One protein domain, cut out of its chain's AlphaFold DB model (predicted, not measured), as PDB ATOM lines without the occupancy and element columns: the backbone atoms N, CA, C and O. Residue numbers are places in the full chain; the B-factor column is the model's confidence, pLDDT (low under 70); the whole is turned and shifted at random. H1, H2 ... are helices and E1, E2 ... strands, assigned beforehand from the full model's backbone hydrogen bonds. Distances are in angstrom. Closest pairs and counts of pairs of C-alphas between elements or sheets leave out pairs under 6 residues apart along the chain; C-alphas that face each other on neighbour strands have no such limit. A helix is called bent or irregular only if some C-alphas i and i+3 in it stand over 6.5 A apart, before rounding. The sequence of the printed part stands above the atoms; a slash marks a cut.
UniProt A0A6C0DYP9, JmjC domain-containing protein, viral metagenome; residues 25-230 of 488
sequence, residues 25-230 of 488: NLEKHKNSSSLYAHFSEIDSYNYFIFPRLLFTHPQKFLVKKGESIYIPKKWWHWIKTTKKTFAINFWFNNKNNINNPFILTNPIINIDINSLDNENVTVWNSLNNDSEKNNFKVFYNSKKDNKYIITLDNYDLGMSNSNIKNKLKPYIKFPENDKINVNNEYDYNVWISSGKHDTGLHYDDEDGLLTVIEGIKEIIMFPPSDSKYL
ATOM      1  N   ASN A  25     -36.091  18.289 -22.243       74.12
ATOM      2  CA  ASN A  25     -34.970  17.448 -22.657       74.12
ATOM      3  C   ASN A  25     -33.923  18.226 -23.474       74.12
ATOM      4  O   ASN A  25     -32.880  17.668 -23.807       74.12
ATOM      5  N   LEU A  26     -34.158  19.507 -23.808       61.81
ATOM      6  CA  LEU A  26     -33.258  20.265 -24.678       61.81
ATOM      7  C   LEU A  26     -31.852  20.443 -24.076       61.81
ATOM      8  O   LEU A  26     -30.879  20.524 -24.824       61.81
ATOM      9  N   GLU A  27     -31.751  20.510 -22.754       63.25
ATOM     10  CA  GLU A  27     -30.492  20.748 -22.036       63.25
ATOM     11  C   GLU A  27     -29.825  19.442 -21.568       63.25
ATOM     12  O   GLU A  27     -28.733  19.472 -21.011       63.25
ATOM     13  N   LYS A  28     -30.448  18.285 -21.837       67.94
ATOM     14  CA  LYS A  28     -29.925  16.959 -21.482       67.94
ATOM     15  C   LYS A  28     -29.059  16.387 -22.607       67.94
ATOM     16  O   LYS A  28     -29.383  16.601 -23.768       67.94
ATOM     17  N   HIS A  29     -27.989  15.665 -22.253       61.19
ATOM     18  CA  HIS A  29     -26.987  15.012 -23.122       61.19
ATOM     19  C   HIS A  29     -27.397  14.808 -24.594       61.19
ATOM     20  O   HIS A  29     -28.190  13.932 -24.920       61.19
ATOM     21  N   LYS A  30     -26.814  15.605 -25.502       60.62
ATOM     22  CA  LYS A  30     -27.070  15.533 -26.960       60.62
ATOM     23  C   LYS A  30     -25.847  15.203 -27.801       60.62
ATOM     24  O   LYS A  30     -25.892  15.288 -29.027       60.62
ATOM     25  N   ASN A  31     -24.714  14.950 -27.163       65.19
ATOM     26  CA  ASN A  31     -23.460  14.765 -27.862       65.19
ATOM     27  C   ASN A  31     -23.198  13.289 -28.149       65.19
ATOM     28  O   ASN A  31     -23.436  12.399 -27.343       65.19
ATOM     29  N   SER A  32     -22.614  13.059 -29.319       72.12
ATOM     30  CA  SER A  32     -22.196  11.739 -29.794       72.12
ATOM     31  C   SER A  32     -21.075  11.075 -28.974       72.12
ATOM     32  O   SER A  32     -20.595  10.007 -29.343       72.12
ATOM     33  N   SER A  33     -20.600  11.724 -27.907       69.81
ATOM     34  CA  SER A  33     -19.597  11.198 -26.979       69.81
ATOM     35  C   SER A  33     -20.206  10.321 -25.880       69.81
ATOM     36  O   SER A  33     -19.460   9.587 -25.234       69.81
ATOM     37  N   SER A  34     -21.534  10.304 -25.714       75.06
ATOM     38  CA  SER A  34     -22.249   9.358 -24.845       75.06
ATOM     39  C   SER A  34     -22.872   8.218 -25.660       75.06
ATOM     40  O   SER A  34     -23.346   8.440 -26.770       75.06
ATOM     41  N   LEU A  35     -22.886   7.007 -25.091       71.62
ATOM     42  CA  LEU A  35     -23.641   5.847 -25.605       71.62
ATOM     43  C   LEU A  35     -25.057   5.749 -25.037       71.62
ATOM     44  O   LEU A  35     -25.858   4.910 -25.452       71.62
ATOM     45  N   TYR A  36     -25.328   6.576 -24.035       76.69
ATOM     46  CA  TYR A  36     -26.515   6.492 -23.214       76.69
ATOM     47  C   TYR A  36     -27.347   7.749 -23.384       76.69
ATOM     48  O   TYR A  36     -26.801   8.853 -23.515       76.69
ATOM     49  N   ALA A  37     -28.657   7.562 -23.289       78.50
ATOM     50  CA  ALA A  37     -29.650   8.613 -23.238       78.50
ATOM     51  C   ALA A  37     -29.710   9.513 -24.483       78.50
ATOM     52  O   ALA A  37     -29.664  10.737 -24.396       78.50
ATOM     53  N   HIS A  38     -29.902   8.909 -25.657       87.50
ATOM     54  CA  HIS A  38     -30.239   9.639 -26.883       87.50
ATOM     55  C   HIS A  38     -31.687  10.141 -26.821       87.50
ATOM     56  O   HIS A  38     -32.636   9.381 -27.030       87.50
ATOM     57  N   PHE A  39     -31.865  11.420 -26.484       89.81
ATOM     58  CA  PHE A  39     -33.167  11.985 -26.123       89.81
ATOM     59  C   PHE A  39     -34.106  12.297 -27.296       89.81
ATOM     60  O   PHE A  39     -33.707  12.671 -28.401       89.81
ATOM     61  N   SER A  40     -35.397  12.229 -26.982       91.38
ATOM     62  CA  SER A  40     -36.500  12.783 -27.759       91.38
ATOM     63  C   SER A  40     -36.816  14.215 -27.319       91.38
ATOM     64  O   SER A  40     -36.716  14.552 -26.135       91.38
ATOM     65  N   GLU A  41     -37.303  15.041 -28.246       90.50
ATOM     66  CA  GLU A  41     -37.981  16.301 -27.909       90.50
ATOM     67  C   GLU A  41     -39.220  16.084 -27.019       90.50
ATOM     68  O   GLU A  41     -39.621  16.996 -26.296       90.50
ATOM     69  N   ILE A  42     -39.829  14.895 -27.055       90.88
ATOM     70  CA  ILE A  42     -41.003  14.549 -26.257       90.88
ATOM     71  C   ILE A  42     -40.617  14.427 -24.780       90.88
ATOM     72  O   ILE A  42     -39.874  13.547 -24.350       90.88
ATOM     73  N   ASP A  43     -41.220  15.292 -23.989       87.75
ATOM     74  CA  ASP A  43     -41.141  15.385 -22.531       87.75
ATOM     75  C   ASP A  43     -42.544  15.424 -21.889       87.75
ATOM     76  O   ASP A  43     -42.691  15.347 -20.668       87.75
ATOM     77  N   SER A  44     -43.602  15.480 -22.707       87.44
ATOM     78  CA  SER A  44     -45.003  15.402 -22.292       87.44
ATOM     79  C   SER A  44     -45.862  14.677 -23.341       87.44
ATOM     80  O   SER A  44     -45.580  14.718 -24.539       87.44
ATOM     81  N   TYR A  45     -46.932  14.001 -22.903       84.94
ATOM     82  CA  TYR A  45     -47.912  13.366 -23.798       84.94
ATOM     83  C   TYR A  45     -48.846  14.420 -24.409       84.94
ATOM     84  O   TYR A  45     -50.010  14.532 -24.031       84.94
ATOM     85  N   ASN A  46     -48.319  15.219 -25.336       88.62
ATOM     86  CA  ASN A  46     -49.064  16.269 -26.014       88.62
ATOM     87  C   ASN A  46     -49.160  15.986 -27.519       88.62
ATOM     88  O   ASN A  46     -48.247  16.297 -28.282       88.62
ATOM     89  N   TYR A  47     -50.290  15.423 -27.958       88.62
ATOM     90  CA  TYR A  47     -50.529  15.085 -29.367       88.62
ATOM     91  C   TYR A  47     -50.688  16.308 -30.282       88.62
ATOM     92  O   TYR A  47     -50.545  16.170 -31.493       88.62
ATOM     93  N   PHE A  48     -50.943  17.503 -29.740       85.75
ATOM     94  CA  PHE A  48     -50.961  18.729 -30.546       85.75
ATOM     95  C   PHE A  48     -49.543  19.172 -30.918       85.75
ATOM     96  O   PHE A  48     -49.303  19.608 -32.041       85.75
ATOM     97  N   ILE A  49     -48.593  19.019 -29.993       86.75
ATOM     98  CA  ILE A  49     -47.180  19.376 -30.198       86.75
ATOM     99  C   ILE A  49     -46.434  18.248 -30.924       86.75
ATOM    100  O   ILE A  49     -45.613  18.497 -31.816       86.75
ATOM    101  N   PHE A  50     -46.763  17.000 -30.586       91.25
ATOM    102  CA  PHE A  50     -46.141  15.777 -31.086       91.25
ATOM    103  C   PHE A  50     -47.158  14.853 -31.779       91.25
ATOM    104  O   PHE A  50     -47.339  13.709 -31.358       91.25
ATOM    105  N   PRO A  51     -47.822  15.290 -32.865       90.88
ATOM    106  CA  PRO A  51     -48.874  14.507 -33.522       90.88
ATOM    107  C   PRO A  51     -48.402  13.143 -34.033       90.88
ATOM    108  O   PRO A  51     -49.192  12.204 -34.093       90.88
ATOM    109  N   ARG A  52     -47.107  12.987 -34.349       93.00
ATOM    110  CA  ARG A  52     -46.564  11.699 -34.797       93.00
ATOM    111  C   ARG A  52     -46.612  10.608 -33.723       93.00
ATOM    112  O   ARG A  52     -46.592   9.440 -34.091       93.00
ATOM    113  N   LEU A  53     -46.767  10.959 -32.441       92.38
ATOM    114  CA  LEU A  53     -46.977   9.988 -31.360       92.38
ATOM    115  C   LEU A  53     -48.177   9.065 -31.610       92.38
ATOM    116  O   LEU A  53     -48.163   7.925 -31.161       92.38
ATOM    117  N   LEU A  54     -49.189   9.522 -32.354       93.25
ATOM    118  CA  LEU A  54     -50.363   8.713 -32.703       93.25
ATOM    119  C   LEU A  54     -50.027   7.488 -33.569       93.25
ATOM    120  O   LEU A  54     -50.820   6.556 -33.623       93.25
ATOM    121  N   PHE A  55     -48.868   7.481 -34.233       96.00
ATOM    122  CA  PHE A  55     -48.415   6.381 -35.094       96.00
ATOM    123  C   PHE A  55     -47.424   5.438 -34.403       96.00
ATOM    124  O   PHE A  55     -46.776   4.629 -35.065       96.00
ATOM    125  N   THR A  56     -47.261   5.582 -33.089       96.69
ATOM    126  CA  THR A  56     -46.343   4.766 -32.292       96.69
ATOM    127  C   THR A  56     -47.044   3.549 -31.693       96.69
ATOM    128  O   THR A  56     -48.270   3.494 -31.596       96.69
ATOM    129  N   HIS A  57     -46.249   2.582 -31.251       96.81
ATOM    130  CA  HIS A  57     -46.652   1.285 -30.726       96.81
ATOM    131  C   HIS A  57     -46.102   1.104 -29.295       96.81
ATOM    132  O   HIS A  57     -45.226   0.262 -29.068       96.81
ATOM    133  N   PRO A  58     -46.565   1.910 -28.313       96.44
ATOM    134  CA  PRO A  58     -46.046   1.869 -26.950       96.44
ATOM    135  C   PRO A  58     -46.388   0.564 -26.227       96.44
ATOM    136  O   PRO A  58     -47.526   0.096 -26.252       96.44
ATOM    137  N   GLN A  59     -45.431   0.056 -25.460       97.75
ATOM    138  CA  GLN A  59     -45.598  -1.027 -24.496       97.75
ATOM    139  C   GLN A  59     -45.398  -0.482 -23.081       97.75
ATOM    140  O   GLN A  59     -44.460   0.272 -22.830       97.75
ATOM    141  N   LYS A  60     -46.289  -0.838 -22.152       97.62
ATOM    142  CA  LYS A  60     -46.248  -0.352 -20.767       97.62
ATOM    143  C   LYS A  60     -45.823  -1.469 -19.826       97.62
ATOM    144  O   LYS A  60     -46.399  -2.551 -19.855       97.62
ATOM    145  N   PHE A  61     -44.874  -1.161 -18.955       97.75
ATOM    146  CA  PHE A  61     -44.344  -2.066 -17.948       97.75
ATOM    147  C   PHE A  61     -44.409  -1.412 -16.571       97.75
ATOM    148  O   PHE A  61     -44.176  -0.211 -16.418       97.75
ATOM    149  N   LEU A  62     -44.706  -2.225 -15.563       97.12
ATOM    150  CA  LEU A  62     -44.610  -1.858 -14.159       97.12
ATOM    151  C   LEU A  62     -43.585  -2.793 -13.526       97.12
ATOM    152  O   LEU A  62     -43.855  -3.984 -13.419       97.12
ATOM    153  N   VAL A  63     -42.432  -2.255 -13.138       95.88
ATOM    154  CA  VAL A  63     -41.322  -3.036 -12.582       95.88
ATOM    155  C   VAL A  63     -41.261  -2.788 -11.085       95.88
ATOM    156  O   VAL A  63     -41.058  -1.654 -10.636       95.88
ATOM    157  N   LYS A  64     -41.489  -3.839 -10.308       94.56
ATOM    158  CA  LYS A  64     -41.555  -3.807  -8.848       94.56
ATOM    159  C   LYS A  64     -40.229  -4.251  -8.241       94.56
ATOM    160  O   LYS A  64     -39.364  -4.806  -8.911       94.56
ATOM    161  N   LYS A  65     -40.083  -4.025  -6.935       92.62
ATOM    162  CA  LYS A  65     -38.996  -4.597  -6.136       92.62
ATOM    163  C   LYS A  65     -38.820  -6.091  -6.440       92.62
ATOM    164  O   LYS A  65     -39.773  -6.853  -6.305       92.62
ATOM    165  N   GLY A  66     -37.591  -6.489  -6.763       90.69
ATOM    166  CA  GLY A  66     -37.248  -7.875  -7.089       90.69
ATOM    167  C   GLY A  66     -37.587  -8.279  -8.526       90.69
ATOM    168  O   GLY A  66     -37.647  -9.467  -8.820       90.69
ATOM    169  N   GLU A  67     -37.815  -7.322  -9.421       93.50
ATOM    170  CA  GLU A  67     -37.962  -7.568 -10.855       93.50
ATOM    171  C   GLU A  67     -36.871  -6.823 -11.631       93.50
ATOM    172  O   GLU A  67     -36.406  -5.750 -11.223       93.50
ATOM    173  N   SER A  68     -36.494  -7.389 -12.776       94.56
ATOM    174  CA  SER A  68     -35.652  -6.723 -13.768       94.56
ATOM    175  C   SER A  68     -36.392  -6.612 -15.092       94.56
ATOM    176  O   SER A  68     -37.090  -7.536 -15.489       94.56
ATOM    177  N   ILE A  69     -36.225  -5.508 -15.807       95.94
ATOM    178  CA  ILE A  69     -36.744  -5.341 -17.166       95.94
ATOM    179  C   ILE A  69     -35.582  -5.334 -18.151       95.94
ATOM    180  O   ILE A  69     -34.653  -4.535 -18.019       95.94
ATOM    181  N   TYR A  70     -35.629  -6.236 -19.127       95.94
ATOM    182  CA  TYR A  70     -34.718  -6.211 -20.264       95.94
ATOM    183  C   TYR A  70     -35.164  -5.130 -21.249       95.94
ATOM    184  O   TYR A  70     -36.322  -5.112 -21.677       95.94
ATOM    185  N   ILE A  71     -34.240  -4.243 -21.602       96.31
ATOM    186  CA  ILE A  71     -34.408  -3.152 -22.560       96.31
ATOM    187  C   ILE A  71     -33.485  -3.464 -23.738       96.31
ATOM    188  O   ILE A  71     -32.275  -3.287 -23.610       96.31
ATOM    189  N   PRO A  72     -33.998  -3.956 -24.876       95.12
ATOM    190  CA  PRO A  72     -33.129  -4.250 -26.005       95.12
ATOM    191  C   PRO A  72     -32.495  -2.964 -26.544       95.12
ATOM    192  O   PRO A  72     -33.123  -1.899 -26.527       95.12
ATOM    193  N   LYS A  73     -31.271  -3.051 -27.070       92.00
ATOM    194  CA  LYS A  73     -30.583  -1.879 -27.641       92.00
ATOM    195  C   LYS A  73     -31.463  -1.109 -28.633       92.00
ATOM    196  O   LYS A  73     -32.198  -1.702 -29.428       92.00
ATOM    197  N   LYS A  74     -31.355   0.223 -28.617       92.38
ATOM    198  CA  LYS A  74     -32.130   1.169 -29.446       92.38
ATOM    199  C   LYS A  74     -33.634   1.222 -29.166       92.38
ATOM    200  O   LYS A  74     -34.345   1.942 -29.870       92.38
ATOM    201  N   TRP A  75     -34.142   0.494 -28.170       96.62
ATOM    202  CA  TRP A  75     -35.518   0.687 -27.727       96.62
ATOM    203  C   TRP A  75     -35.653   2.013 -26.997       96.62
ATOM    204  O   TRP A  75     -34.959   2.293 -26.016       96.62
ATOM    205  N   TRP A  76     -36.600   2.809 -27.471       97.25
ATOM    206  CA  TRP A  76     -36.985   4.026 -26.790       97.25
ATOM    207  C   TRP A  76     -37.706   3.658 -25.508       97.25
ATOM    208  O   TRP A  76     -38.590   2.805 -25.521       97.25
ATOM    209  N   HIS A  77     -37.363   4.306 -24.412       97.06
ATOM    210  CA  HIS A  77     -37.959   4.061 -23.120       97.06
ATOM    211  C   HIS A  77     -38.095   5.358 -22.326       97.06
ATOM    212  O   HIS A  77     -37.278   6.277 -22.391       97.06
ATOM    213  N   TRP A  78     -39.193   5.438 -21.587       95.94
ATOM    214  CA  TRP A  78     -39.529   6.551 -20.722       95.94
ATOM    215  C   TRP A  78     -39.837   6.001 -19.340       95.94
ATOM    216  O   TRP A  78     -40.883   5.383 -19.130       95.94
ATOM    217  N   ILE A  79     -38.901   6.197 -18.414       94.88
ATOM    218  CA  ILE A  79     -38.960   5.641 -17.066       94.88
ATOM    219  C   ILE A  79     -39.400   6.738 -16.102       94.88
ATOM    220  O   ILE A  79     -38.736   7.767 -15.947       94.88
ATOM    221  N   LYS A  80     -40.507   6.488 -15.409       93.12
ATOM    222  CA  LYS A  80     -41.058   7.365 -14.382       93.12
ATOM    223  C   LYS A  80     -41.093   6.650 -13.046       93.12
ATOM    224  O   LYS A  80     -41.423   5.470 -12.946       93.12
ATOM    225  N   THR A  81     -40.766   7.385 -11.998       91.56
ATOM    226  CA  THR A  81     -40.967   6.952 -10.620       91.56
ATOM    227  C   THR A  81     -41.804   7.990  -9.906       91.56
ATOM    228  O   THR A  81     -41.590   9.189 -10.061       91.56
ATOM    229  N   THR A  82     -42.789   7.537  -9.140       88.12
ATOM    230  CA  THR A  82     -43.701   8.419  -8.395       88.12
ATOM    231  C   THR A  82     -43.276   8.604  -6.941       88.12
ATOM    232  O   THR A  82     -43.751   9.513  -6.268       88.12
ATOM    233  N   LYS A  83     -42.390   7.736  -6.442       91.56
ATOM    234  CA  LYS A  83     -41.896   7.701  -5.061       91.56
ATOM    235  C   LYS A  83     -40.406   7.341  -5.047       91.56
ATOM    236  O   LYS A  83     -39.809   7.114  -6.099       91.56
ATOM    237  N   LYS A  84     -39.840   7.247  -3.840       94.50
ATOM    238  CA  LYS A  84     -38.486   6.747  -3.576       94.50
ATOM    239  C   LYS A  84     -38.220   5.430  -4.311       94.50
ATOM    240  O   LYS A  84     -39.024   4.501  -4.204       94.50
ATOM    241  N   THR A  85     -37.096   5.346  -5.023       95.44
ATOM    242  CA  THR A  85     -36.653   4.114  -5.692       95.44
ATOM    243  C   THR A  85     -35.156   3.895  -5.554       95.44
ATOM    244  O   THR A  85     -34.379   4.846  -5.486       95.44
ATOM    245  N   PHE A  86     -34.765   2.625  -5.557       95.19
ATOM    246  CA  PHE A  86     -33.388   2.177  -5.700       95.19
ATOM    247  C   PHE A  86     -33.360   1.155  -6.833       95.19
ATOM    248  O   PHE A  86     -34.050   0.136  -6.761       95.19
ATOM    249  N   ALA A  87     -32.582   1.415  -7.877       94.62
ATOM    250  CA  ALA A  87     -32.434   0.507  -9.005       94.62
ATOM    251  C   ALA A  87     -30.980   0.403  -9.464       94.62
ATOM    252  O   ALA A  87     -30.183   1.319  -9.271       94.62
ATOM    253  N   ILE A  88     -30.661  -0.718 -10.096       94.06
ATOM    254  CA  ILE A  88     -29.379  -0.976 -10.743       94.06
ATOM    255  C   ILE A  88     -29.671  -1.232 -12.206       94.06
ATOM    256  O   ILE A  88     -30.507  -2.075 -12.516       94.06
ATOM    257  N   ASN A  89     -29.007  -0.509 -13.093       93.12
ATOM    258  CA  ASN A  89     -29.055  -0.802 -14.513       93.12
ATOM    259  C   ASN A  89     -27.745  -1.463 -14.931       93.12
ATOM    260  O   ASN A  89     -26.678  -1.028 -14.501       93.12
ATOM    261  N   PHE A  90     -27.839  -2.504 -15.747       91.81
ATOM    262  CA  PHE A  90     -26.697  -3.160 -16.375       91.81
ATOM    263  C   PHE A  90     -26.706  -2.845 -17.868       91.81
ATOM    264  O   PHE A  90     -27.757  -2.996 -18.486       91.81
ATOM    265  N   TRP A  91     -25.561  -2.471 -18.442       89.38
ATOM    266  CA  TRP A  91     -25.385  -2.369 -19.893       89.38
ATOM    267  C   TRP A  91     -24.421  -3.427 -20.395       89.38
ATOM    268  O   TRP A  91     -23.365  -3.669 -19.805       89.38
ATOM    269  N   PHE A  92     -24.805  -4.077 -21.485       87.44
ATOM    270  CA  PHE A  92     -24.074  -5.196 -22.055       87.44
ATOM    271  C   PHE A  92     -24.412  -5.353 -23.538       87.44
ATOM    272  O   PHE A  92     -25.305  -4.699 -24.076       87.44
ATOM    273  N   ASN A  93     -23.688  -6.245 -24.207       83.94
ATOM    274  CA  ASN A  93     -24.012  -6.671 -25.562       83.94
ATOM    275  C   ASN A  93     -24.558  -8.099 -25.501       83.94
ATOM    276  O   ASN A  93     -23.803  -9.039 -25.244       83.94
ATOM    277  N   ASN A  94     -25.866  -8.262 -25.699       82.25
ATOM    278  CA  ASN A  94     -26.474  -9.586 -25.693       82.25
ATOM    279  C   ASN A  94     -26.092 -10.344 -26.971       82.25
ATOM    280  O   ASN A  94     -26.333  -9.869 -28.083       82.25
ATOM    281  N   LYS A  95     -25.528 -11.547 -26.834       78.31
ATOM    282  CA  LYS A  95     -25.242 -12.405 -27.999       78.31
ATOM    283  C   LYS A  95     -26.499 -13.021 -28.601       78.31
ATOM    284  O   LYS A  95     -26.514 -13.358 -29.783       78.31
ATOM    285  N   ASN A  96     -27.541 -13.176 -27.793       83.12
ATOM    286  CA  ASN A  96     -28.823 -13.658 -28.272       83.12
ATOM    287  C   ASN A  96     -29.564 -12.496 -28.943       83.12
ATOM    288  O   ASN A  96     -29.701 -11.420 -28.366       83.12
ATOM    289  N   ASN A  97     -30.082 -12.716 -30.153       77.44
ATOM    290  CA  ASN A  97     -30.881 -11.720 -30.871       77.44
ATOM    291  C   ASN A  97     -32.288 -11.622 -30.268       77.44
ATOM    292  O   ASN A  97     -33.256 -12.154 -30.815       77.44
ATOM    293  N   ILE A  98     -32.400 -10.952 -29.123       84.94
ATOM    294  CA  ILE A  98     -33.686 -10.649 -28.505       84.94
ATOM    295  C   ILE A  98     -34.070  -9.225 -28.839       84.94
ATOM    296  O   ILE A  98     -33.415  -8.273 -28.437       84.94
ATOM    297  N   ASN A  99     -35.186  -9.092 -29.544       87.69
ATOM    298  CA  ASN A  99     -35.625  -7.801 -30.054       87.69
ATOM    299  C   ASN A  99     -36.792  -7.203 -29.270       87.69
ATOM    300  O   ASN A  99     -37.192  -6.097 -29.600       87.69
ATOM    301  N   ASN A 100     -37.338  -7.905 -28.271       93.75
ATOM    302  CA  ASN A 100     -38.495  -7.452 -27.500       93.75
ATOM    303  C   ASN A 100     -38.153  -7.324 -26.008       93.75
ATOM    304  O   ASN A 100     -37.458  -8.196 -25.481       93.75
ATOM    305  N   PRO A 101     -38.661  -6.288 -25.320       96.38
ATOM    306  CA  PRO A 101     -38.510  -6.142 -23.879       96.38
ATOM    307  C   PRO A 101     -39.301  -7.213 -23.120       96.38
ATOM    308  O   PRO A 101     -40.344  -7.687 -23.576       96.38
ATOM    309  N   PHE A 102     -38.807  -7.604 -21.944       94.75
ATOM    310  CA  PHE A 102     -39.479  -8.567 -21.067       94.75
ATOM    311  C   PHE A 102     -39.044  -8.415 -19.607       94.75
ATOM    312  O   PHE A 102     -37.930  -7.976 -19.319       94.75
ATOM    313  N   ILE A 103     -39.923  -8.805 -18.681       94.62
ATOM    314  CA  ILE A 103     -39.629  -8.819 -17.244       94.62
ATOM    315  C   ILE A 103     -39.005 -10.163 -16.851       94.62
ATOM    316  O   ILE A 103     -39.470 -11.227 -17.257       94.62
ATOM    317  N   LEU A 104     -37.965 -10.088 -16.029       91.19
ATOM    318  CA  LEU A 104     -37.375 -11.171 -15.261       91.19
ATOM    319  C   LEU A 104     -37.842 -11.073 -13.811       91.19
ATOM    320  O   LEU A 104     -37.740 -10.015 -13.186       91.19
ATOM    321  N   THR A 105     -38.304 -12.188 -13.261       83.62
ATOM    322  CA  THR A 105     -38.667 -12.315 -11.845       83.62
ATOM    323  C   THR A 105     -37.532 -12.977 -11.066       83.62
ATOM    324  O   THR A 105     -36.953 -13.945 -11.556       83.62
ATOM    325  N   ASN A 106     -37.274 -12.521  -9.837       69.19
ATOM    326  CA  ASN A 106     -36.293 -13.080  -8.889       69.19
ATOM    327  C   ASN A 106     -34.792 -12.906  -9.239       69.19
ATOM    328  O   ASN A 106     -34.022 -13.856  -9.082       69.19
ATOM    329  N   PRO A 107     -34.316 -11.710  -9.632       66.88
ATOM    330  CA  PRO A 107     -32.893 -11.418  -9.597       66.88
ATOM    331  C   PRO A 107     -32.434 -11.453  -8.126       66.88
ATOM    332  O   PRO A 107     -32.868 -10.639  -7.307       66.88
ATOM    333  N   ILE A 108     -31.584 -12.412  -7.750       64.69
ATOM    334  CA  ILE A 108     -31.043 -12.490  -6.385       64.69
ATOM    335  C   ILE A 108     -29.985 -11.390  -6.228       64.69
ATOM    336  O   ILE A 108     -28.794 -11.615  -6.436       64.69
ATOM    337  N   ILE A 109     -30.424 -10.184  -5.864       73.69
ATOM    338  CA  ILE A 109     -29.553  -9.075  -5.466       73.69
ATOM    339  C   ILE A 109     -29.918  -8.687  -4.036       73.69
ATOM    340  O   ILE A 109     -30.927  -8.025  -3.794       73.69
ATOM    341  N   ASN A 110     -29.099  -9.124  -3.079       77.56
ATOM    342  CA  ASN A 110     -29.287  -8.808  -1.668       77.56
ATOM    343  C   ASN A 110     -28.331  -7.682  -1.266       77.56
ATOM    344  O   ASN A 110     -27.158  -7.920  -0.981       77.56
ATOM    345  N   ILE A 111     -28.836  -6.451  -1.301       85.00
ATOM    346  CA  ILE A 111     -28.093  -5.249  -0.928       85.00
ATOM    347  C   ILE A 111     -28.658  -4.720   0.383       85.00
ATOM    348  O   ILE A 111     -29.839  -4.380   0.464       85.00
ATOM    349  N   ASP A 112     -27.793  -4.584   1.387       87.88
ATOM    350  CA  ASP A 112     -28.106  -3.796   2.574       87.88
ATOM    351  C   ASP A 112     -27.927  -2.306   2.257       87.88
ATOM    352  O   ASP A 112     -26.812  -1.778   2.253       87.88
ATOM    353  N   ILE A 113     -29.038  -1.623   1.972       90.38
ATOM    354  CA  ILE A 113     -29.056  -0.185   1.663       90.38
ATOM    355  C   ILE A 113     -28.535   0.640   2.850       90.38
ATOM    356  O   ILE A 113     -27.866   1.650   2.633       90.38
ATOM    357  N   ASN A 114     -28.770   0.198   4.093       91.12
ATOM    358  CA  ASN A 114     -28.343   0.929   5.291       91.12
ATOM    359  C   ASN A 114     -26.818   0.966   5.426       91.12
ATOM    360  O   ASN A 114     -26.275   1.867   6.065       91.12
ATOM    361  N   SER A 115     -26.101   0.042   4.777       92.50
ATOM    362  CA  SER A 115     -24.639   0.094   4.709       92.50
ATOM    363  C   SER A 115     -24.130   1.406   4.095       92.50
ATOM    364  O   SER A 115     -23.000   1.809   4.372       92.50
ATOM    365  N   LEU A 116     -24.951   2.103   3.303       94.62
ATOM    366  CA  LEU A 116     -24.616   3.376   2.669       94.62
ATOM    367  C   LEU A 116     -24.907   4.599   3.552       94.62
ATOM    368  O   LEU A 116     -24.536   5.697   3.162       94.62
ATOM    369  N   ASP A 117     -25.530   4.453   4.727       95.06
ATOM    370  CA  ASP A 117     -26.052   5.573   5.530       95.06
ATOM    371  C   ASP A 117     -25.033   6.694   5.798       95.06
ATOM    372  O   ASP A 117     -25.379   7.877   5.763       95.06
ATOM    373  N   ASN A 118     -23.773   6.328   6.033       95.00
ATOM    374  CA  ASN A 118     -22.696   7.263   6.366       95.00
ATOM    375  C   ASN A 118     -21.931   7.788   5.143       95.00
ATOM    376  O   ASN A 118     -20.995   8.569   5.296       95.00
ATOM    377  N   GLU A 119     -22.298   7.366   3.935       95.44
ATOM    378  CA  GLU A 119     -21.609   7.775   2.719       95.44
ATOM    379  C   GLU A 119     -21.924   9.227   2.359       95.44
ATOM    380  O   GLU A 119     -23.072   9.684   2.411       95.44
ATOM    381  N   ASN A 120     -20.887   9.945   1.937       94.75
ATOM    382  CA  ASN A 120     -21.053  11.219   1.255       94.75
ATOM    383  C   ASN A 120     -21.448  10.952  -0.196       94.75
ATOM    384  O   ASN A 120     -20.879  10.076  -0.849       94.75
ATOM    385  N   VAL A 121     -22.416  11.711  -0.696       93.81
ATOM    386  CA  VAL A 121     -22.955  11.559  -2.047       93.81
ATOM    387  C   VAL A 121     -23.090  12.907  -2.725       93.81
ATOM    388  O   VAL A 121     -23.363  13.920  -2.083       93.81
ATOM    389  N   THR A 122     -22.949  12.910  -4.040       93.50
ATOM    390  CA  THR A 122     -23.352  14.021  -4.894       93.50
ATOM    391  C   THR A 122     -24.747  13.726  -5.434       93.50
ATOM    392  O   THR A 122     -24.961  12.734  -6.135       93.50
ATOM    393  N   VAL A 123     -25.702  14.586  -5.093       92.38
ATOM    394  CA  VAL A 123     -27.096  14.519  -5.533       92.38
ATOM    395  C   VAL A 123     -27.266  15.441  -6.730       92.38
ATOM    396  O   VAL A 123     -26.954  16.628  -6.645       92.38
ATOM    397  N   TRP A 124     -27.777  14.905  -7.831       88.75
ATOM    398  CA  TRP A 124     -28.103  15.674  -9.028       88.75
ATOM    399  C   TRP A 124     -29.544  16.165  -8.984       88.75
ATOM    400  O   TRP A 124     -30.418  15.476  -8.452       88.75
ATOM    401  N   ASN A 125     -29.795  17.336  -9.559       87.88
ATOM    402  CA  ASN A 125     -31.113  17.946  -9.649       87.88
ATOM    403  C   ASN A 125     -31.452  18.260 -11.111       87.88
ATOM    404  O   ASN A 125     -30.862  19.131 -11.750       87.88
ATOM    405  N   SER A 126     -32.460  17.554 -11.620       81.81
ATOM    406  CA  SER A 126     -32.809  17.565 -13.038       81.81
ATOM    407  C   SER A 126     -33.545  18.808 -13.510       81.81
ATOM    408  O   SER A 126     -33.731  18.960 -14.712       81.81
ATOM    409  N   LEU A 127     -34.016  19.657 -12.594       80.62
ATOM    410  CA  LEU A 127     -34.731  20.881 -12.957       80.62
ATOM    411  C   LEU A 127     -33.776  22.003 -13.359       80.62
ATOM    412  O   LEU A 127     -34.061  22.722 -14.310       80.62
ATOM    413  N   ASN A 128     -32.661  22.134 -12.641       79.88
ATOM    414  CA  ASN A 128     -31.714  23.237 -12.820       79.88
ATOM    415  C   ASN A 128     -30.371  22.777 -13.403       79.88
ATOM    416  O   ASN A 128     -29.477  23.603 -13.571       79.88
ATOM    417  N   ASN A 129     -30.229  21.479 -13.697       78.81
ATOM    418  CA  ASN A 129     -28.991  20.869 -14.181       78.81
ATOM    419  C   ASN A 129     -27.790  21.151 -13.251       78.81
ATOM    420  O   ASN A 129     -26.690  21.470 -13.700       78.81
ATOM    421  N   ASP A 130     -28.019  21.066 -11.938       84.50
ATOM    422  CA  ASP A 130     -27.027  21.326 -10.895       84.50
ATOM    423  C   ASP A 130     -26.827  20.115  -9.972       84.50
ATOM    424  O   ASP A 130     -27.507  19.086 -10.064       84.50
ATOM    425  N   SER A 131     -25.832  20.212  -9.087       88.31
ATOM    426  CA  SER A 131     -25.534  19.159  -8.120       88.31
ATOM    427  C   SER A 131     -25.087  19.702  -6.773       88.31
ATOM    428  O   SER A 131     -24.484  20.771  -6.685       88.31
ATOM    429  N   GLU A 132     -25.367  18.939  -5.720       91.88
ATOM    430  CA  GLU A 132     -25.020  19.285  -4.343       91.88
ATOM    431  C   GLU A 132     -24.420  18.084  -3.606       91.88
ATOM    432  O   GLU A 132     -24.817  16.938  -3.825       91.88
ATOM    433  N   LYS A 133     -23.477  18.337  -2.693       94.06
ATOM    434  CA  LYS A 133     -23.003  17.307  -1.762       94.06
ATOM    435  C   LYS A 133     -24.039  17.088  -0.661       94.06
ATOM    436  O   LYS A 133     -24.630  18.040  -0.156       94.06
ATOM    437  N   ASN A 134     -24.238  15.839  -0.267       95.62
ATOM    438  CA  ASN A 134     -25.156  15.446   0.794       95.62
ATOM    439  C   ASN A 134     -24.646  14.200   1.532       95.62
ATOM    440  O   ASN A 134     -23.701  13.545   1.095       95.62
ATOM    441  N   ASN A 135     -25.306  13.851   2.634       96.56
ATOM    442  CA  ASN A 135     -25.186  12.532   3.243       96.56
ATOM    443  C   ASN A 135     -26.251  11.601   2.639       96.56
ATOM    444  O   ASN A 135     -27.396  12.014   2.431       96.56
ATOM    445  N   PHE A 136     -25.886  10.344   2.377       96.62
ATOM    446  CA  PHE A 136     -26.781   9.368   1.762       96.62
ATOM    447  C   PHE A 136     -28.096   9.219   2.529       96.62
ATOM    448  O   PHE A 136     -29.159   9.411   1.943       96.62
ATOM    449  N   LYS A 137     -28.046   8.937   3.838       96.81
ATOM    450  CA  LYS A 137     -29.240   8.711   4.665       96.81
ATOM    451  C   LYS A 137     -30.173   9.917   4.673       96.81
ATOM    452  O   LYS A 137     -31.393   9.761   4.574       96.81
ATOM    453  N   VAL A 138     -29.604  11.117   4.785       97.00
ATOM    454  CA  VAL A 138     -30.358  12.378   4.773       97.00
ATOM    455  C   VAL A 138     -31.086  12.545   3.442       97.00
ATOM    456  O   VAL A 138     -32.305  12.735   3.424       97.00
ATOM    457  N   PHE A 139     -30.374  12.423   2.321       96.50
ATOM    458  CA  PHE A 139     -30.984  12.536   1.000       96.50
ATOM    459  C   PHE A 139     -32.020  11.436   0.749       96.50
ATOM    460  O   PHE A 139     -33.132  11.728   0.301       96.50
ATOM    461  N   TYR A 140     -31.681  10.186   1.051       95.81
ATOM    462  CA  TYR A 140     -32.499   9.017   0.755       95.81
ATOM    463  C   TYR A 140     -33.887   9.094   1.408       95.81
ATOM    464  O   TYR A 140     -34.880   8.667   0.817       95.81
ATOM    465  N   ASN A 141     -33.981   9.733   2.576       95.06
ATOM    466  CA  ASN A 141     -35.234   9.943   3.306       95.06
ATOM    467  C   ASN A 141     -35.926  11.290   3.015       95.06
ATOM    468  O   ASN A 141     -37.008  11.548   3.537       95.06
ATOM    469  N   SER A 142     -35.341  12.146   2.172       94.94
ATOM    470  CA  SER A 142     -35.793  13.535   1.989       94.94
ATOM    471  C   SER A 142     -37.069  13.716   1.159       94.94
ATOM    472  O   SER A 142     -37.659  14.793   1.206       94.94
ATOM    473  N   LYS A 143     -37.497  12.697   0.397       94.56
ATOM    474  CA  LYS A 143     -38.653  12.757  -0.523       94.56
ATOM    475  C   LYS A 143     -38.592  13.911  -1.534       94.56
ATOM    476  O   LYS A 143     -39.626  14.420  -1.954       94.56
ATOM    477  N   LYS A 144     -37.388  14.347  -1.914       93.25
ATOM    478  CA  LYS A 144     -37.211  15.442  -2.868       93.25
ATOM    479  C   LYS A 144     -37.422  14.934  -4.292       93.25
ATOM    480  O   LYS A 144     -36.711  14.044  -4.759       93.25
ATOM    481  N   ASP A 145     -38.391  15.527  -4.976       93.56
ATOM    482  CA  ASP A 145     -38.655  15.269  -6.387       93.56
ATOM    483  C   ASP A 145     -37.526  15.809  -7.271       93.56
ATOM    484  O   ASP A 145     -36.852  16.779  -6.922       93.56
ATOM    485  N   ASN A 146     -37.341  15.180  -8.433       89.06
ATOM    486  CA  ASN A 146     -36.367  15.544  -9.467       89.06
ATOM    487  C   ASN A 146     -34.903  15.522  -9.001       89.06
ATOM    488  O   ASN A 146     -34.016  15.989  -9.715       89.06
ATOM    489  N   LYS A 147     -34.644  14.950  -7.820       91.19
ATOM    490  CA  LYS A 147     -33.305  14.765  -7.270       91.19
ATOM    491  C   LYS A 147     -32.940  13.290  -7.197       91.19
ATOM    492  O   LYS A 147     -33.748  12.468  -6.750       91.19
ATOM    493  N   TYR A 148     -31.721  12.956  -7.607       91.75
ATOM    494  CA  TYR A 148     -31.253  11.572  -7.629       91.75
ATOM    495  C   TYR A 148     -29.736  11.423  -7.498       91.75
ATOM    496  O   TYR A 148     -28.967  12.340  -7.772       91.75
ATOM    497  N   ILE A 149     -29.314  10.232  -7.084       92.81
ATOM    498  CA  ILE A 149     -27.921   9.780  -7.098       92.81
ATOM    499  C   ILE A 149     -27.753   8.853  -8.301       92.81
ATOM    500  O   ILE A 149     -28.561   7.942  -8.506       92.81
ATOM    501  N   ILE A 150     -26.692   9.084  -9.072       89.75
ATOM    502  CA  ILE A 150     -26.269   8.245 -10.193       89.75
ATOM    503  C   ILE A 150     -24.771   7.944 -10.077       89.75
ATOM    504  O   ILE A 150     -23.996   8.803  -9.652       89.75
ATOM    505  N   THR A 151     -24.360   6.735 -10.466       89.12
ATOM    506  CA  THR A 151     -22.948   6.293 -10.479       89.12
ATOM    507  C   THR A 151     -22.415   6.023 -11.896       89.12
ATOM    508  O   THR A 151     -21.607   5.118 -12.093       89.12
ATOM    509  N   LEU A 152     -22.953   6.704 -12.910       79.06
ATOM    510  CA  LEU A 152     -22.599   6.481 -14.314       79.06
ATOM    511  C   LEU A 152     -21.367   7.309 -14.695       79.06
ATOM    512  O   LEU A 152     -21.475   8.522 -14.838       79.06
ATOM    513  N   ASP A 153     -20.223   6.660 -14.901       65.50
ATOM    514  CA  ASP A 153     -18.914   7.319 -15.045       65.50
ATOM    515  C   ASP A 153     -18.820   8.319 -16.223       65.50
ATOM    516  O   ASP A 153     -18.008   9.237 -16.180       65.50
ATOM    517  N   ASN A 154     -19.684   8.192 -17.242       56.84
ATOM    518  CA  ASN A 154     -19.753   9.086 -18.412       56.84
ATOM    519  C   ASN A 154     -20.764  10.248 -18.280       56.84
ATOM    520  O   ASN A 154     -20.939  11.007 -19.230       56.84
ATOM    521  N   TYR A 155     -21.455  10.375 -17.146       61.69
ATOM    522  CA  TYR A 155     -22.300  11.531 -16.822       61.69
ATOM    523  C   TYR A 155     -21.447  12.526 -16.023       61.69
ATOM    524  O   TYR A 155     -20.657  12.060 -15.202       61.69
ATOM    525  N   ASP A 156     -21.618  13.847 -16.204       53.91
ATOM    526  CA  ASP A 156     -20.713  14.929 -15.730       53.91
ATOM    527  C   ASP A 156     -20.239  14.825 -14.261       53.91
ATOM    528  O   ASP A 156     -19.265  15.460 -13.860       53.91
ATOM    529  N   LEU A 157     -20.913  14.014 -13.438       59.00
ATOM    530  CA  LEU A 157     -20.641  13.825 -12.018       59.00
ATOM    531  C   LEU A 157     -20.689  12.368 -11.537       59.00
ATOM    532  O   LEU A 157     -20.535  12.141 -10.340       59.00
ATOM    533  N   GLY A 158     -20.899  11.363 -12.394       59.16
ATOM    534  CA  GLY A 158     -21.090   9.985 -11.920       59.16
ATOM    535  C   GLY A 158     -19.879   9.410 -11.181       59.16
ATOM    536  O   GLY A 158     -20.053   8.696 -10.192       59.16
ATOM    537  N   MET A 159     -18.665   9.836 -11.552       70.06
ATOM    538  CA  MET A 159     -17.432   9.522 -10.815       70.06
ATOM    539  C   MET A 159     -17.442  10.041  -9.365       70.06
ATOM    540  O   MET A 159     -16.767   9.475  -8.501       70.06
ATOM    541  N   SER A 160     -18.227  11.083  -9.071       82.44
ATOM    542  CA  SER A 160     -18.339  11.667  -7.726       82.44
ATOM    543  C   SER A 160     -19.045  10.740  -6.733       82.44
ATOM    544  O   SER A 160     -18.884  10.920  -5.532       82.44
ATOM    545  N   ASN A 161     -19.785   9.739  -7.222       90.19
ATOM    546  CA  ASN A 161     -20.438   8.706  -6.414       90.19
ATOM    547  C   ASN A 161     -19.759   7.330  -6.566       90.19
ATOM    548  O   ASN A 161     -20.376   6.287  -6.325       90.19
ATOM    549  N   SER A 162     -18.487   7.297  -6.983       87.62
ATOM    550  CA  SER A 162     -17.719   6.052  -7.145       87.62
ATOM    551  C   SER A 162     -17.578   5.258  -5.841       87.62
ATOM    552  O   SER A 162     -17.514   4.030  -5.881       87.62
ATOM    553  N   ASN A 163     -17.617   5.918  -4.680       88.81
ATOM    554  CA  ASN A 163     -17.692   5.271  -3.367       88.81
ATOM    555  C   ASN A 163     -18.919   4.353  -3.241       88.81
ATOM    556  O   ASN A 163     -18.775   3.209  -2.809       88.81
ATOM    557  N   ILE A 164     -20.096   4.803  -3.694       91.19
ATOM    558  CA  ILE A 164     -21.325   3.994  -3.703       91.19
ATOM    559  C   ILE A 164     -21.155   2.784  -4.625       91.19
ATOM    560  O   ILE A 164     -21.413   1.654  -4.209       91.19
ATOM    561  N   LYS A 165     -20.662   3.004  -5.854       88.50
ATOM    562  CA  LYS A 165     -20.410   1.929  -6.834       88.50
ATOM    563  C   LYS A 165     -19.455   0.878  -6.252       88.50
ATOM    564  O   LYS A 165     -19.775  -0.307  -6.236       88.50
ATOM    565  N   ASN A 166     -18.331   1.306  -5.676       88.75
ATOM    566  CA  ASN A 166     -17.320   0.422  -5.089       88.75
ATOM    567  C   ASN A 166     -17.836  -0.369  -3.882       88.75
ATOM    568  O   ASN A 166     -17.553  -1.561  -3.771       88.75
ATOM    569  N   LYS A 167     -18.606   0.271  -2.997       90.50
ATOM    570  CA  LYS A 167     -19.153  -0.369  -1.794       90.50
ATOM    571  C   LYS A 167     -20.213  -1.419  -2.118       90.50
ATOM    572  O   LYS A 167     -20.299  -2.435  -1.433       90.50
ATOM    573  N   LEU A 168     -20.985  -1.200  -3.181       89.88
ATOM    574  CA  LEU A 168     -22.008  -2.138  -3.638       89.88
ATOM    575  C   LEU A 168     -21.457  -3.247  -4.538       89.88
ATOM    576  O   LEU A 168     -22.062  -4.316  -4.601       89.88
ATOM    577  N   LYS A 169     -20.306  -3.034  -5.188       89.06
ATOM    578  CA  LYS A 169     -19.675  -3.986  -6.117       89.06
ATOM    579  C   LYS A 169     -19.669  -5.449  -5.634       89.06
ATOM    580  O   LYS A 169     -20.004  -6.302  -6.451       89.06
ATOM    581  N   PRO A 170     -19.356  -5.785  -4.363       88.56
ATOM    582  CA  PRO A 170     -19.349  -7.178  -3.898       88.56
ATOM    583  C   PRO A 170     -20.728  -7.859  -3.902       88.56
ATOM    584  O   PRO A 170     -20.807  -9.085  -3.934       88.56
ATOM    585  N   TYR A 171     -21.809  -7.076  -3.861       86.44
ATOM    586  CA  TYR A 171     -23.194  -7.552  -3.765       86.44
ATOM    587  C   TYR A 171     -23.921  -7.560  -5.114       86.44
ATOM    588  O   TYR A 171     -25.019  -8.107  -5.227       86.44
ATOM    589  N   ILE A 172     -23.329  -6.941  -6.136       86.56
ATOM    590  CA  ILE A 172     -23.933  -6.800  -7.458       86.56
ATOM    591  C   ILE A 172     -23.481  -7.963  -8.334       86.56
ATOM    592  O   ILE A 172     -22.334  -8.031  -8.773       86.56
ATOM    593  N   LYS A 173     -24.421  -8.862  -8.615       85.38
ATOM    594  CA  LYS A 173     -24.277  -9.923  -9.612       85.38
ATOM    595  C   LYS A 173     -25.232  -9.654 -10.763       85.38
ATOM    596  O   LYS A 173     -26.341  -9.165 -10.539       85.38
ATOM    597  N   PHE A 174     -24.793  -9.964 -11.977       87.38
ATOM    598  CA  PHE A 174     -25.667  -9.903 -13.139       87.38
ATOM    599  C   PHE A 174     -26.834 -10.892 -12.958       87.38
ATOM    600  O   PHE A 174     -26.586 -12.047 -12.606       87.38
ATOM    601  N   PRO A 175     -28.094 -10.476 -13.164       85.44
ATOM    602  CA  PRO A 175     -29.227 -11.393 -13.134       85.44
ATOM    603  C   PRO A 175     -29.208 -12.340 -14.338       85.44
ATOM    604  O   PRO A 175     -29.673 -11.999 -15.426       85.44
ATOM    605  N   GLU A 176     -28.646 -13.531 -14.147       79.38
ATOM    606  CA  GLU A 176     -28.594 -14.562 -15.183       79.38
ATOM    607  C   GLU A 176     -29.997 -15.035 -15.589       79.38
ATOM    608  O   GLU A 176     -30.916 -15.150 -14.772       79.38
ATOM    609  N   ASN A 177     -30.165 -15.310 -16.881       84.25
ATOM    610  CA  ASN A 177     -31.383 -15.871 -17.443       84.25
ATOM    611  C   ASN A 177     -31.072 -16.601 -18.753       84.25
ATOM    612  O   ASN A 177     -30.260 -16.114 -19.529       84.25
ATOM    613  N   ASP A 178     -31.797 -17.678 -19.062       85.19
ATOM    614  CA  ASP A 178     -31.603 -18.478 -20.286       85.19
ATOM    615  C   ASP A 178     -31.699 -17.665 -21.589       85.19
ATOM    616  O   ASP A 178     -31.116 -18.017 -22.615       85.19
ATOM    617  N   LYS A 179     -32.444 -16.556 -21.565       84.56
ATOM    618  CA  LYS A 179     -32.586 -15.646 -22.704       84.56
ATOM    619  C   LYS A 179     -31.381 -14.715 -22.861       84.56
ATOM    620  O   LYS A 179     -31.118 -14.252 -23.969       84.56
ATOM    621  N   ILE A 180     -30.631 -14.432 -21.804       86.00
ATOM    622  CA  ILE A 180     -29.553 -13.440 -21.815       86.00
ATOM    623  C   ILE A 180     -28.203 -14.151 -21.774       86.00
ATOM    624  O   ILE A 180     -27.888 -14.845 -20.816       86.00
ATOM    625  N   ASN A 181     -27.381 -13.934 -22.800       83.81
ATOM    626  CA  ASN A 181     -26.029 -14.477 -22.850       83.81
ATOM    627  C   ASN A 181     -25.006 -13.340 -22.770       83.81
ATOM    628  O   ASN A 181     -24.804 -12.608 -23.744       83.81
ATOM    629  N   VAL A 182     -24.375 -13.215 -21.598       78.12
ATOM    630  CA  VAL A 182     -23.309 -12.252 -21.306       78.12
ATOM    631  C   VAL A 182     -21.993 -12.978 -21.040       78.12
ATOM    632  O   VAL A 182     -21.926 -13.921 -20.263       78.12
ATOM    633  N   ASN A 183     -20.905 -12.500 -21.642       67.81
ATOM    634  CA  ASN A 183     -19.551 -13.037 -21.454       67.81
ATOM    635  C   ASN A 183     -18.889 -12.561 -20.135       67.81
ATOM    636  O   ASN A 183     -17.672 -12.424 -20.077       67.81
ATOM    637  N   ASN A 184     -19.672 -12.239 -19.099       68.62
ATOM    638  CA  ASN A 184     -19.238 -11.457 -17.923       68.62
ATOM    639  C   ASN A 184     -18.690 -10.049 -18.248       68.62
ATOM    640  O   ASN A 184     -18.090  -9.401 -17.395       68.62
ATOM    641  N   GLU A 185     -18.925  -9.552 -19.462       76.25
ATOM    642  CA  GLU A 185     -18.582  -8.197 -19.899       76.25
ATOM    643  C   GLU A 185     -19.828  -7.308 -19.829       76.25
ATOM    644  O   GLU A 185     -20.602  -7.213 -20.785       76.25
ATOM    645  N   TYR A 186     -20.043  -6.679 -18.677       84.38
ATOM    646  CA  TYR A 186     -21.119  -5.714 -18.465       84.38
ATOM    647  C   TYR A 186     -20.621  -4.535 -17.627       84.38
ATOM    648  O   TYR A 186     -19.772  -4.696 -16.747       84.38
ATOM    649  N   ASP A 187     -21.174  -3.353 -17.881       84.50
ATOM    650  CA  ASP A 187     -21.104  -2.232 -16.945       84.50
ATOM    651  C   ASP A 187     -22.400  -2.190 -16.133       84.50
ATOM    652  O   ASP A 187     -23.435  -2.729 -16.535       84.50
ATOM    653  N   TYR A 188     -22.351  -1.560 -14.969       88.25
ATOM    654  CA  TYR A 188     -23.543  -1.285 -14.193       88.25
ATOM    655  C   TYR A 188     -23.475   0.102 -13.579       88.25
ATOM    656  O   TYR A 188     -22.409   0.633 -13.247       88.25
ATOM    657  N   ASN A 189     -24.645   0.674 -13.340       90.38
ATOM    658  CA  ASN A 189     -24.764   1.865 -12.531       90.38
ATOM    659  C   ASN A 189     -25.970   1.796 -11.603       90.38
ATOM    660  O   ASN A 189     -26.931   1.053 -11.802       90.38
ATOM    661  N   VAL A 190     -25.898   2.607 -10.560       92.06
ATOM    662  CA  VAL A 190     -26.908   2.688  -9.520       92.06
ATOM    663  C   VAL A 190     -27.696   3.974  -9.719       92.06
ATOM    664  O   VAL A 190     -27.112   5.031  -9.954       92.06
ATOM    665  N   TRP A 191     -29.019   3.868  -9.620       92.56
ATOM    666  CA  TRP A 191     -29.979   4.960  -9.726       92.56
ATOM    667  C   TRP A 191     -30.828   5.019  -8.461       92.56
ATOM    668  O   TRP A 191     -31.574   4.082  -8.163       92.56
ATOM    669  N   ILE A 192     -30.752   6.132  -7.734       94.38
ATOM    670  CA  ILE A 192     -31.449   6.293  -6.452       94.38
ATOM    671  C   ILE A 192     -32.222   7.605  -6.462       94.38
ATOM    672  O   ILE A 192     -31.620   8.671  -6.528       94.38
ATOM    673  N   SER A 193     -33.547   7.537  -6.362       94.38
ATOM    674  CA  SER A 193     -34.415   8.713  -6.226       94.38
ATOM    675  C   SER A 193     -35.039   8.732  -4.836       94.38
ATOM    676  O   SER A 193     -35.457   7.686  -4.341       94.38
ATOM    677  N   SER A 194     -35.138   9.905  -4.202       93.81
ATOM    678  CA  SER A 194     -35.847  10.041  -2.918       93.81
ATOM    679  C   SER A 194     -37.331  10.383  -3.103       93.81
ATOM    680  O   SER A 194     -38.160   9.942  -2.308       93.81
ATOM    681  N   GLY A 195     -37.682  11.094  -4.179       93.25
ATOM    682  CA  GLY A 195     -39.053  11.392  -4.607       93.25
ATOM    683  C   GLY A 195     -39.332  10.979  -6.057       93.25
ATOM    684  O   GLY A 195     -38.754  10.008  -6.565       93.25
ATOM    685  N   LYS A 196     -40.232  11.717  -6.714       93.00
ATOM    686  CA  LYS A 196     -40.575  11.563  -8.131       93.00
ATOM    687  C   LYS A 196     -39.349  11.788  -9.007       93.00
ATOM    688  O   LYS A 196     -38.583  12.722  -8.783       93.00
ATOM    689  N   HIS A 197     -39.195  10.978 -10.043       89.62
ATOM    690  CA  HIS A 197     -38.163  11.164 -11.050       89.62
ATOM    691  C   HIS A 197     -38.687  10.780 -12.434       89.62
ATOM    692  O   HIS A 197     -39.494   9.862 -12.582       89.62
ATOM    693  N   ASP A 198     -38.228  11.506 -13.446       90.56
ATOM    694  CA  ASP A 198     -38.582  11.304 -14.842       90.56
ATOM    695  C   ASP A 198     -37.293  11.348 -15.669       90.56
ATOM    696  O   ASP A 198     -36.600  12.367 -15.699       90.56
ATOM    697  N   THR A 199     -36.960  10.238 -16.330       88.69
ATOM    698  CA  THR A 199     -35.738  10.170 -17.139       88.69
ATOM    699  C   THR A 199     -35.818  11.036 -18.393       88.69
ATOM    700  O   THR A 199     -34.787  11.440 -18.913       88.69
ATOM    701  N   GLY A 200     -37.018  11.357 -18.882       90.94
ATOM    702  CA  GLY A 200     -37.265  11.741 -20.271       90.94
ATOM    703  C   GLY A 200     -37.303  10.521 -21.196       90.94
ATOM    704  O   GLY A 200     -36.821   9.440 -20.839       90.94
ATOM    705  N   LEU A 201     -37.893  10.688 -22.380       94.38
ATOM    706  CA  LEU A 201     -37.933   9.660 -23.420       94.38
ATOM    707  C   LEU A 201     -36.591   9.623 -24.164       94.38
ATOM    708  O   LEU A 201     -36.174  10.629 -24.738       94.38
ATOM    709  N   HIS A 202     -35.929   8.470 -24.161       93.81
ATOM    710  CA  HIS A 202     -34.623   8.273 -24.794       93.81
ATOM    711  C   HIS A 202     -34.416   6.819 -25.213       93.81
ATOM    712  O   HIS A 202     -35.221   5.964 -24.861       93.81
ATOM    713  N   TYR A 203     -33.343   6.533 -25.945       93.56
ATOM    714  CA  TYR A 203     -32.830   5.175 -26.128       93.56
ATOM    715  C   TYR A 203     -31.341   5.106 -25.783       93.56
ATOM    716  O   TYR A 203     -30.652   6.128 -25.779       93.56
ATOM    717  N   ASP A 204     -30.855   3.891 -25.544       91.19
ATOM    718  CA  ASP A 204     -29.434   3.590 -25.356       91.19
ATOM    719  C   ASP A 204     -28.905   2.770 -26.542       91.19
ATOM    720  O   ASP A 204     -29.653   2.021 -27.184       91.19
ATOM    721  N   ASP A 205     -27.610   2.890 -26.836       87.94
ATOM    722  CA  ASP A 205     -26.955   2.138 -27.917       87.94
ATOM    723  C   ASP A 205     -26.704   0.656 -27.583       87.94
ATOM    724  O   ASP A 205     -26.353  -0.136 -28.466       87.94
ATOM    725  N   GLU A 206     -26.908   0.269 -26.324       88.06
ATOM    726  CA  GLU A 206     -26.615  -1.055 -25.774       88.06
ATOM    727  C   GLU A 206     -27.835  -1.694 -25.121       88.06
ATOM    728  O   GLU A 206     -28.828  -1.024 -24.836       88.06
ATOM    729  N   ASP A 207     -27.764  -3.009 -24.906       91.94
ATOM    730  CA  ASP A 207     -28.801  -3.716 -24.171       91.94
ATOM    731  C   ASP A 207     -28.747  -3.308 -22.698       91.94
ATOM    732  O   ASP A 207     -27.673  -3.246 -22.097       91.94
ATOM    733  N   GLY A 208     -29.916  -3.037 -22.129       93.69
ATOM    734  CA  GLY A 208     -30.108  -2.675 -20.737       93.69
ATOM    735  C   GLY A 208     -30.795  -3.789 -19.952       93.69
ATOM    736  O   GLY A 208     -31.692  -4.468 -20.454       93.69
ATOM    737  N   LEU A 209     -30.430  -3.946 -18.685       94.38
ATOM    738  CA  LEU A 209     -31.204  -4.720 -17.720       94.38
ATOM    739  C   LEU A 209     -31.389  -3.896 -16.449       94.38
ATOM    740  O   LEU A 209     -30.481  -3.773 -15.630       94.38
ATOM    741  N   LEU A 210     -32.581  -3.330 -16.277       95.50
ATOM    742  CA  LEU A 210     -32.891  -2.455 -15.151       95.50
ATOM    743  C   LEU A 210     -33.564  -3.252 -14.036       95.50
ATOM    744  O   LEU A 210     -34.708  -3.672 -14.173       95.50
ATOM    745  N   THR A 211     -32.864  -3.422 -12.921       94.69
ATOM    746  CA  THR A 211     -33.300  -4.180 -11.743       94.69
ATOM    747  C   THR A 211     -33.737  -3.250 -10.620       94.69
ATOM    748  O   THR A 211     -32.974  -2.382 -10.198       94.69
ATOM    749  N   VAL A 212     -34.953  -3.430 -10.100       94.31
ATOM    750  CA  VAL A 212     -35.487  -2.611  -9.000       94.31
ATOM    751  C   VAL A 212     -35.225  -3.296  -7.657       94.31
ATOM    752  O   VAL A 212     -35.751  -4.369  -7.372       94.31
ATOM    753  N   ILE A 213     -34.433  -2.644  -6.806       93.25
ATOM    754  CA  ILE A 213     -34.059  -3.113  -5.460       93.25
ATOM    755  C   ILE A 213     -35.055  -2.611  -4.408       93.25
ATOM    756  O   ILE A 213     -35.434  -3.337  -3.489       93.25
ATOM    757  N   GLU A 214     -35.533  -1.375  -4.565       93.56
ATOM    758  CA  GLU A 214     -36.590  -0.791  -3.740       93.56
ATOM    759  C   GLU A 214     -37.501   0.107  -4.582       93.56
ATOM    760  O   GLU A 214     -37.046   0.844  -5.459       93.56
ATOM    761  N   GLY A 215     -38.800   0.077  -4.274       94.19
ATOM    762  CA  GLY A 215     -39.807   0.905  -4.926       94.19
ATOM    763  C   GLY A 215     -40.373   0.276  -6.198       94.19
ATOM    764  O   GLY A 215     -40.440  -0.946  -6.331       94.19
ATOM    765  N   ILE A 216     -40.868   1.135  -7.090       95.38
ATOM    766  CA  ILE A 216     -41.561   0.758  -8.326       95.38
ATOM    767  C   ILE A 216     -41.166   1.745  -9.429       95.38
ATOM    768  O   ILE A 216     -41.094   2.952  -9.182       95.38
ATOM    769  N   LYS A 217     -40.943   1.238 -10.645       96.62
ATOM    770  CA  LYS A 217     -40.747   2.044 -11.855       96.62
ATOM    771  C   LYS A 217     -41.859   1.770 -12.866       96.62
ATOM    772  O   LYS A 217     -42.163   0.619 -13.166       96.62
ATOM    773  N   GLU A 218     -42.442   2.834 -13.398       97.12
ATOM    774  CA  GLU A 218     -43.372   2.798 -14.527       97.12
ATOM    775  C   GLU A 218     -42.584   3.088 -15.799       97.12
ATOM    776  O   GLU A 218     -41.865   4.086 -15.867       97.12
ATOM    777  N   ILE A 219     -42.683   2.216 -16.798       97.31
ATOM    778  CA  ILE A 219     -41.867   2.324 -18.005       97.31
ATOM    779  C   ILE A 219     -42.750   2.202 -19.228       97.31
ATOM    780  O   ILE A 219     -43.554   1.280 -19.343       97.31
ATOM    781  N   ILE A 220     -42.587   3.139 -20.152       97.19
ATOM    782  CA  ILE A 220     -43.231   3.096 -21.460       97.19
ATOM    783  C   ILE A 220     -42.130   2.940 -22.489       97.19
ATOM    784  O   ILE A 220     -41.213   3.755 -22.517       97.19
ATOM    785  N   MET A 221     -42.202   1.890 -23.298       97.94
ATOM    786  CA  MET A 221     -41.200   1.579 -24.306       97.94
ATOM    787  C   MET A 221     -41.791   1.599 -25.704       97.94
ATOM    788  O   MET A 221     -42.951   1.244 -25.887       97.94
ATOM    789  N   PHE A 222     -40.982   1.967 -26.686       97.81
ATOM    790  CA  PHE A 222     -41.354   1.975 -28.090       97.81
ATOM    791  C   PHE A 222     -40.278   1.249 -28.903       97.81
ATOM    792  O   PHE A 222     -39.081   1.447 -28.654       97.81
ATOM    793  N   PRO A 223     -40.674   0.417 -29.879       97.38
ATOM    794  CA  PRO A 223     -39.723  -0.292 -30.718       97.38
ATOM    795  C   PRO A 223     -38.879   0.686 -31.554       97.38
ATOM    796  O   PRO A 223     -39.355   1.764 -31.921       97.38
ATOM    797  N   PRO A 224     -37.653   0.306 -31.964       95.81
ATOM    798  CA  PRO A 224     -36.807   1.142 -32.818       95.81
ATOM    799  C   PRO A 224     -37.477   1.568 -34.137       95.81
ATOM    800  O   PRO A 224     -37.155   2.630 -34.677       95.81
ATOM    801  N   SER A 225     -38.441   0.787 -34.646       96.44
ATOM    802  CA  SER A 225     -39.254   1.127 -35.826       96.44
ATOM    803  C   SER A 225     -40.049   2.427 -35.671       96.44
ATOM    804  O   SER A 225     -40.382   3.063 -36.674       96.44
ATOM    805  N   ASP A 226     -40.306   2.855 -34.434       97.25
ATOM    806  CA  ASP A 226     -41.051   4.073 -34.131       97.25
ATOM    807  C   ASP A 226     -40.172   5.324 -34.086       97.25
ATOM    808  O   ASP A 226     -40.705   6.428 -34.019       97.25
ATOM    809  N   SER A 227     -38.842   5.203 -34.181       95.38
ATOM    810  CA  SER A 227     -37.901   6.327 -34.013       95.38
ATOM    811  C   SER A 227     -38.273   7.566 -34.839       95.38
ATOM    812  O   SER A 227     -38.203   8.691 -34.354       95.38
ATOM    813  N   LYS A 228     -38.759   7.380 -36.074       94.38
ATOM    814  CA  LYS A 228     -39.183   8.477 -36.970       94.38
ATOM    815  C   LYS A 228     -40.405   9.268 -36.471       94.38
ATOM    816  O   LYS A 228     -40.662  10.377 -36.949       94.38
ATOM    817  N   TYR A 229     -41.168   8.702 -35.542       95.75
ATOM    818  CA  TYR A 229     -42.341   9.299 -34.909       95.75
ATOM    819  C   TYR A 229     -42.031   9.926 -33.546       95.75
ATOM    820  O   TYR A 229     -42.832  10.712 -33.046       95.75
ATOM    821  N   LEU A 230     -40.865   9.617 -32.974       95.12
ATOM    822  CA  LEU A 230     -40.480   9.984 -31.612       95.12
ATOM    823  C   LEU A 230     -39.575  11.213 -31.548       95.12
ATOM    824  O   LEU A 230     -38.928  11.427 -30.536       95.12
TER     825      LEU A 230
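AT A GLANCE: This is residues 25 to 230 of the 488 residues of the protein "JmjC domain-containing protein" of viral metagenome (UniProt A0A6C0DYP9). Two antiparallel sheets lie partly face to face as a sandwich wound as a jelly roll, with E1, E12, E3 and E10 on one side and the larger, strongly twisted sheet on the other. The larger sheet continues past the smaller one through E8 to the hairpin of E6 and E7, where H2, H3 and H4 gather, while H1 and H5 sit together at the far end of the sandwich. The printed part has 206 residues, with five named helices and twelve named strands in the order H1 E1 E2 E3 E4 E5 H2 E6 E7 H3 E8 H4 E9 E10 E11 E12 H5. The sheets run E5 E2 E11 E4 E9 E8 E6 E7 and E1 E12 E3 E10, both antiparallel, and the class is mixed, helices and strands. The whole is compact, with a radius of gyration of the C-alphas of 16.5 A and spans of 49 by 41 by 31 A.

HOW THE PARTS SIT: Residues 38 to 39 pair antiparallel with residues 202 to 203 of E10, residues 197 to 203. H1, residues 51 to 55, touches H5, residues 224 to 229; their closest C-alphas, those of Arg 52 and Tyr 229, are 4.9 A apart. E1, residues 59 to 64, is antiparallel to E12, residues 216 to 222, with N 61 and O 219 at 2.8 A. E2, residues 67 to 71, is antiparallel to E11, residues 207 to 214, with N 71 and O 208 at 2.8 A. E3, residues 76 to 81, is antiparallel to E10, with N 77 and O 202 at 2.7 A, and to E12, with N 78 and O 220 at 2.8 A. E4, residues 85 to 92, is antiparallel to E9, residues 186 to 193, with N 87 and O 191 at 2.9 A, and to E11, with N 211 and O 88 at 2.7 A. The pairs E1 with E12, E2 with E11, E3 with E10 and E4 with E9 form the jelly roll, one long hairpin wound over both sheets of the sandwich, whose strands stand at 15 degrees. E5, residues 102 to 105, is an edge strand beside E2, with N 104 and O 68 at 2.8 A. H2, residues 113 to 116, only just touches H3, residues 136 to 140, with 3 pairs of C-alphas within 8 A, the closest Leu 116 and Phe 136 at 6.4 A. E6, residues 120 to 125, and E7, residues 130 to 135, form a hairpin, with N 123 and O 132 at 2.8 A. E7, H3 and E8, residues 147 to 150, make a split strand-helix-strand unit, two strands of one sheet that are not neighbours, with a helix between them along the chain and E6 between them in the sheet, and its crossover is right-handed. E8 pairs with E6, N 148 and O 124 at 3.0 A, and with E9, N 149 and O 192 at 2.8 A. H3 is on the larger sheet at a height of 6.4 A. H4, residues 158 to 171, stands at that sheet's level, and its closest C-alphas to E6 are those of Asn 161 and Val 121, 5.8 A apart. H5 only grazes the smaller sheet, with residues 224 to 227. H4 and H5 are irregular: C-alphas 160 and 163 are 7.8 A apart, and C-alphas 225 and 228 are 7.4 A apart. In H3 every O i to N i+4 pair is within hydrogen-bond range, against 5 of 10 in H4, 0 of 1 in H1 and 0 of 2 in H5, where 2 of 2 and 2 of 3 O i to N i+3 pairs are in range; H2 is too short for an i+4 pair.

IN THESE COORDINATES: H1 begins at C-alpha 51, (-48.874, 14.507, -33.522), and H5 ends at C-alpha 229, (-42.341, 9.299, -34.909). From first to last C-alpha E9 is 23.1 A long, E4 22.6 A, E11 22.1 A and H4 19.5 A.

THE WHOLE: The C-alphas farthest apart, those of Phe 55 and Asn 118, are 48.8 A apart. The printed part has no cut, and the link from H4 to E9 is long, with 14 residues. The mean pLDDT of the printed part is 88.1; residues 26 to 31, 33, 106 to 108, 153 to 158 and 183 to 184 are under 70.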